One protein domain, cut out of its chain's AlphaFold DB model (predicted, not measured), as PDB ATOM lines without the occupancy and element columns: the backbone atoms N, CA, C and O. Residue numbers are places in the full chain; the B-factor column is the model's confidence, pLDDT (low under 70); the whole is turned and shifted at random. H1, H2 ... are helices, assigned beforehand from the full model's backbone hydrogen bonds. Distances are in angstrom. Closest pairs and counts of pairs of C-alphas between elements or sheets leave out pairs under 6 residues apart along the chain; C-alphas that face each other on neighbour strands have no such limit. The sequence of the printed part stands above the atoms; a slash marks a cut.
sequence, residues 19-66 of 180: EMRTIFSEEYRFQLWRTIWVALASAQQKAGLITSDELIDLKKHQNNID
ATOM      1  N   GLU A  19     156.150 159.796 178.470       91.88
ATOM      2  CA  GLU A  19     156.396 159.556 177.046       91.88
ATOM      3  C   GLU A  19     155.953 160.753 176.202       91.88
ATOM      4  O   GLU A  19     156.694 161.225 175.341       91.88
ATOM      5  N   MET A  20     154.769 161.300 176.496       90.56
ATOM      6  CA  MET A  20     154.243 162.485 175.820       90.56
ATOM      7  C   MET A  20     155.164 163.690 176.030       90.56
ATOM      8  O   MET A  20     155.469 164.422 175.091       90.56
ATOM      9  N   ARG A  21     155.658 163.889 177.257       88.06
ATOM     10  CA  ARG A  21     156.588 164.987 177.557       88.06
ATOM     11  C   ARG A  21     157.901 164.850 176.794       88.06
ATOM     12  O   ARG A  21     158.420 165.861 176.337       88.06
ATOM     13  N   THR A  22     158.404 163.631 176.618       88.50
ATOM     14  CA  THR A  22     159.608 163.378 175.819       88.50
ATOM     15  C   THR A  22     159.379 163.709 174.347       88.50
ATOM     16  O   THR A  22     160.191 164.418 173.761       88.50
ATOM     17  N   ILE A  23     158.249 163.288 173.765       88.94
ATOM     18  CA  ILE A  23     157.905 163.563 172.356       88.94
ATOM     19  C   ILE A  23     157.813 165.070 172.078       88.94
ATOM     20  O   ILE A  23     158.256 165.539 171.034       88.94
ATOM     21  N   PHE A  24     157.253 165.841 173.012       84.31
ATOM     22  CA  PHE A  24     157.125 167.297 172.884       84.31
ATOM     23  C   PHE A  24     158.288 168.072 173.515       84.31
ATOM     24  O   PHE A  24     158.204 169.292 173.663       84.31
ATOM     25  N   SER A  25     159.367 167.389 173.896       83.56
ATOM     26  CA  SER A  25     160.551 168.054 174.427       83.56
ATOM     27  C   SER A  25     161.305 168.787 173.318       83.56
ATOM     28  O   SER A  25     161.350 168.362 172.162       83.56
ATOM     29  N   GLU A  26     161.939 169.894 173.693       80.69
ATOM     30  CA  GLU A  26     162.808 170.650 172.790       80.69
ATOM     31  C   GLU A  26     163.962 169.789 172.266       80.69
ATOM     32  O   GLU A  26     164.285 169.819 171.084       80.69
ATOM     33  N   GLU A  27     164.536 168.949 173.124       81.44
ATOM     34  CA  GLU A  27     165.599 168.019 172.749       81.44
ATOM     35  C   GLU A  27     165.159 167.036 171.659       81.44
ATOM     36  O   GLU A  27     165.841 166.900 170.641       81.44
ATOM     37  N   TYR A  28     163.988 166.414 171.821       82.81
ATOM     38  CA  TYR A  28     163.446 165.504 170.815       82.81
ATOM     39  C   TYR A  28     163.126 166.229 169.501       82.81
ATOM     40  O   TYR A  28     163.385 165.698 168.420       82.81
ATOM     41  N   ARG A  29     162.637 167.477 169.567       81.19
ATOM     42  CA  ARG A  29     162.430 168.323 168.379       81.19
ATOM     43  C   ARG A  29     163.734 168.536 167.602       81.19
ATOM     44  O   ARG A  29     163.737 168.352 166.384       81.19
ATOM     45  N   PHE A  30     164.834 168.869 168.281       76.62
ATOM     46  CA  PHE A  30     166.138 169.065 167.635       76.62
ATOM     47  C   PHE A  30     166.693 167.770 167.025       76.62
ATOM     48  O   PHE A  30     167.137 167.771 165.873       76.62
ATOM     49  N   GLN A  31     166.602 166.647 167.744       80.81
ATOM     50  CA  GLN A  31     166.996 165.327 167.231       80.81
ATOM     51  C   GLN A  31     166.215 164.951 165.965       80.81
ATOM     52  O   GLN A  31     166.780 164.469 164.975       80.81
ATOM     53  N   LEU A  32     164.906 165.209 165.972       81.50
ATOM     54  CA  LEU A  32     164.039 164.935 164.835       81.50
ATOM     55  C   LEU A  32     164.427 165.787 163.620       81.50
ATOM     56  O   LEU A  32     164.523 165.266 162.509       81.50
ATOM     57  N   TRP A  33     164.712 167.076 163.816       78.56
ATOM     58  CA  TRP A  33     165.156 167.966 162.739       78.56
ATOM     59  C   TRP A  33     166.482 167.527 162.116       78.56
ATOM     60  O   TRP A  33     166.574 167.446 160.891       78.56
ATOM     61  N   ARG A  34     167.477 167.151 162.928       79.25
ATOM     62  CA  ARG A  34     168.757 166.615 162.433       79.25
ATOM     63  C   ARG A  34     168.557 165.337 161.622       79.25
ATOM     64  O   ARG A  34     169.157 165.176 160.563       79.25
ATOM     65  N   THR A  35     167.650 164.469 162.062       78.12
ATOM     66  CA  THR A  35     167.285 163.251 161.326       78.12
ATOM     67  C   THR A  35     166.664 163.573 159.965       78.12
ATOM     68  O   THR A  35     167.044 162.979 158.954       78.12
ATOM     69  N   ILE A  36     165.761 164.556 159.913       80.75
ATOM     70  CA  ILE A  36     165.163 165.032 158.657       80.75
ATOM     71  C   ILE A  36     166.239 165.615 157.733       80.75
ATOM     72  O   ILE A  36     166.234 165.327 156.538       80.75
ATOM     73  N   TRP A  37     167.185 166.392 158.261       78.81
ATOM     74  CA  TRP A  37     168.272 166.966 157.466       78.81
ATOM     75  C   TRP A  37     169.239 165.920 156.925       78.81
ATOM     76  O   TRP A  37     169.606 165.999 155.757       78.81
ATOM     77  N   VAL A  38     169.591 164.900 157.706       77.12
ATOM     78  CA  VAL A  38     170.399 163.773 157.217       77.12
ATOM     79  C   VAL A  38     169.661 163.007 156.117       77.12
ATOM     80  O   VAL A  38     170.262 162.646 155.102       77.12
ATOM     81  N   ALA A  39     168.351 162.784 156.269       78.69
ATOM     82  CA  ALA A  39     167.536 162.148 155.234       78.69
ATOM     83  C   ALA A  39     167.476 162.995 153.952       78.69
ATOM     84  O   ALA A  39     167.616 162.468 152.845       78.69
ATOM     85  N   LEU A  40     167.333 164.314 154.098       79.81
ATOM     86  CA  LEU A  40     167.337 165.268 152.993       79.81
ATOM     87  C   LEU A  40     168.700 165.306 152.285       79.81
ATOM     88  O   LEU A  40     168.745 165.195 151.061       79.81
ATOM     89  N   ALA A  41     169.801 165.360 153.034       74.12
ATOM     90  CA  ALA A  41     171.156 165.298 152.493       74.12
ATOM     91  C   ALA A  41     171.413 163.968 151.767       74.12
ATOM     92  O   ALA A  41     172.013 163.949 150.696       74.12
ATOM     93  N   SER A  42     170.891 162.849 152.282       73.06
ATOM     94  CA  SER A  42     170.977 161.554 151.598       73.06
ATOM     95  C   SER A  42     170.216 161.545 150.267       73.06
ATOM     96  O   SER A  42     170.697 160.962 149.295       73.06
ATOM     97  N   ALA A  43     169.056 162.203 150.186       78.12
ATOM     98  CA  ALA A  43     168.332 162.365 148.926       78.12
ATOM     99  C   ALA A  43     169.089 163.279 147.942       78.12
ATOM    100  O   ALA A  43     169.164 162.973 146.753       78.12
ATOM    101  N   GLN A  44     169.700 164.359 148.433       69.50
ATOM    102  CA  GLN A  44     170.517 165.277 147.633       69.50
ATOM    103  C   GLN A  44     171.806 164.626 147.114       69.50
ATOM    104  O   GLN A  44     172.182 164.851 145.966       69.50
ATOM    105  N   GLN A  45     172.441 163.763 147.909       79.12
ATOM    106  CA  GLN A  45     173.591 162.964 147.486       79.12
ATOM    107  C   GLN A  45     173.223 162.028 146.325       79.12
ATOM    108  O   GLN A  45     173.937 161.977 145.327       79.12
ATOM    109  N   LYS A  46     172.072 161.341 146.397       73.12
ATOM    110  CA  LYS A  46     171.564 160.513 145.282       73.12
ATOM    111  C   LYS A  46     171.306 161.326 144.011       73.12
ATOM    112  O   LYS A  46     171.420 160.788 142.915       73.12
ATOM    113  N   ALA A  47     170.973 162.607 144.155       79.12
ATOM    114  CA  ALA A  47     170.820 163.547 143.049       79.12
ATOM    115  C   ALA A  47     172.154 164.161 142.567       79.12
ATOM    116  O   ALA A  47     172.141 164.985 141.656       79.12
ATOM    117  N   GLY A  48     173.293 163.790 143.167       79.81
ATOM    118  CA  GLY A  48     174.622 164.297 142.811       79.81
ATOM    119  C   GLY A  48     174.909 165.728 143.272       79.81
ATOM    120  O   GLY A  48     175.821 166.361 142.749       79.81
ATOM    121  N   LEU A  49     174.126 166.265 144.216       70.44
ATOM    122  CA  LEU A  49     174.271 167.642 144.710       70.44
ATOM    123  C   LEU A  49     175.262 167.774 145.875       70.44
ATOM    124  O   LEU A  49     175.748 168.872 146.127       70.44
ATOM    125  N   ILE A  50     175.517 166.677 146.590       73.81
ATOM    126  CA  ILE A  50     176.365 166.608 147.788       73.81
ATOM    127  C   ILE A  50     177.311 165.415 147.634       73.81
ATOM    128  O   ILE A  50     176.921 164.375 147.092       73.81
ATOM    129  N   THR A  51     178.549 165.559 148.107       79.31
ATOM    130  CA  THR A  51     179.558 164.490 148.083       79.31
ATOM    131  C   THR A  51     179.287 163.418 149.147       79.31
ATOM    132  O   THR A  51     178.553 163.623 150.115       79.31
ATOM    133  N   SER A  52     179.868 162.224 148.987       79.12
ATOM    134  CA  SER A  52     179.763 161.162 150.000       79.12
ATOM    135  C   SER A  52     180.343 161.570 151.347       79.12
ATOM    136  O   SER A  52     179.795 161.194 152.383       79.12
ATOM    137  N   ASP A  53     181.417 162.351 151.324       77.12
ATOM    138  CA  ASP A  53     182.200 162.681 152.509       77.12
ATOM    139  C   ASP A  53     181.452 163.696 153.381       77.12
ATOM    140  O   ASP A  53     181.354 163.515 154.593       77.12
ATOM    141  N   GLU A  54     180.789 164.675 152.756       74.69
ATOM    142  CA  GLU A  54     179.889 165.618 153.434       74.69
ATOM    143  C   GLU A  54     178.709 164.901 154.111       74.69
ATOM    144  O   GLU A  54     178.337 165.226 155.238       74.69
ATOM    145  N   LEU A  55     178.125 163.881 153.468       74.12
ATOM    146  CA  LEU A  55     177.038 163.104 154.072       74.12
ATOM    147  C   LEU A  55     177.513 162.283 155.282       74.12
ATOM    148  O   LEU A  55     176.766 162.125 156.251       74.12
ATOM    149  N   ILE A  56     178.725 161.727 155.220       79.06
ATOM    150  CA  ILE A  56     179.328 160.983 156.334       79.06
ATOM    151  C   ILE A  56     179.565 161.923 157.516       79.06
ATOM    152  O   ILE A  56     179.224 161.573 158.648       79.06
ATOM    153  N   ASP A  57     180.072 163.124 157.254       76.94
ATOM    154  CA  ASP A  57     180.339 164.107 158.297       76.94
ATOM    155  C   ASP A  57     179.041 164.615 158.950       76.94
ATOM    156  O   ASP A  57     178.934 164.674 160.178       76.94
ATOM    157  N   LEU A  58     177.985 164.843 158.159       75.12
ATOM    158  CA  LEU A  58     176.650 165.178 158.672       75.12
ATOM    159  C   LEU A  58     176.059 164.078 159.563       75.12
ATOM    160  O   LEU A  58     175.466 164.371 160.603       75.12
ATOM    161  N   LYS A  59     176.230 162.807 159.185       78.94
ATOM    162  CA  LYS A  59     175.784 161.666 160.002       78.94
ATOM    163  C   LYS A  59     176.556 161.571 161.311       78.94
ATOM    164  O   LYS A  59     175.962 161.283 162.346       78.94
ATOM    165  N   LYS A  60     177.862 161.836 161.280       81.75
ATOM    166  CA  LYS A  60     178.723 161.798 162.469       81.75
ATOM    167  C   LYS A  60     178.300 162.835 163.514       81.75
ATOM    168  O   LYS A  60     178.321 162.539 164.705       81.75
ATOM    169  N   HIS A  61     177.850 164.007 163.069       77.00
ATOM    170  CA  HIS A  61     177.416 165.105 163.938       77.00
ATOM    171  C   HIS A  61     175.902 165.132 164.214       77.00
ATOM    172  O   HIS A  61     175.416 166.057 164.862       77.00
ATOM    173  N   GLN A  62     175.132 164.131 163.767       71.81
ATOM    174  CA  GLN A  62     173.671 164.097 163.940       71.81
ATOM    175  C   GLN A  62     173.240 164.136 165.416       71.81
ATOM    176  O   GLN A  62     172.228 164.754 165.741       71.81
ATOM    177  N   ASN A  63     174.016 163.494 166.294       73.44
ATOM    178  CA  ASN A  63     173.710 163.359 167.721       73.44
ATOM    179  C   ASN A  63     174.481 164.347 168.607       73.44
ATOM    180  O   ASN A  63     174.308 164.322 169.823       73.44
ATOM    181  N   ASN A  64     175.340 165.193 168.026       72.44
ATOM    182  CA  ASN A  64     176.108 166.161 168.798       72.44
ATOM    183  C   ASN A  64     175.258 167.415 169.034       72.44
ATOM    184  O   ASN A  64     175.223 168.320 168.200       72.44
ATOM    185  N   ILE A  65     174.496 167.418 170.128       64.62
ATOM    186  CA  ILE A  65     173.601 168.517 170.493       64.62
ATOM    187  C   ILE A  65     174.187 169.236 171.705       64.62
ATOM    188  O   ILE A  65     173.756 169.006 172.837       64.62
ATOM    189  N   ASP A  66     175.161 170.110 171.459       68.38
ATOM    190  CA  ASP A  66     175.685 170.994 172.496       68.38
ATOM    191  C   ASP A  66     174.615 171.998 172.949       68.38
ATOM    192  O   ASP A  66     173.805 172.509 172.164       68.38
TER     193      ASP A  66
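This is residues 19 to 66 of the 180 residues of an uncharacterized protein of Candidatus Roizmanbacteria bacterium CG_4_10_14_0_2_um_filter_39_13 (UniProt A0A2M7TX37). From the first residue you meet a short helix, H1, at the far end of a long helix, H2, which turns back into a shorter helix, H3, side by side with it: a lopsided helical hairpin with a small helical end piece. The printed part has 48 residues with three named helices, in the order H1, H2, H3, and no named strand; the class is all helix. It is loose, with a radius of gyration of the C-alphas of 12.7 A, and spans 39 by 20 by 11 A, only just elongated.

Start at H1, residues 19 to 23, which is close to but not clearly touching H2, residues 26 to 46; their closest C-alphas, of Thr 22 and Tyr 28, are 6.7 A apart. H2 and H3, residues 52 to 60, form a helical hairpin and touch, H2 with residues 38 to 45 alone. Their closest C-alphas, of Val 38 and Lys 59, are 6.4 A apart, and they run opposite ways at a shallow tilt of 13 degrees. H1 and H3 are apart. In H1, H2 and H3 every O i to N i+4 pair is within hydrogen-bond range.

Find C-alpha 19 at (156.396, 159.556, 177.046), where H1 begins. From C-alpha 26 at (162.808, 170.650, 172.790), H2 runs 30.6 A to C-alpha 46. H3 runs 12.5 A and ends at C-alpha 60, (178.723, 161.798, 162.469).

The two C-alphas farthest apart, of Arg 21 and Gly 48, stand 39.2 A apart. The printed part has no cut, and both links are tight. Look for pLDDT under 70 at residues 44, 65 and 66.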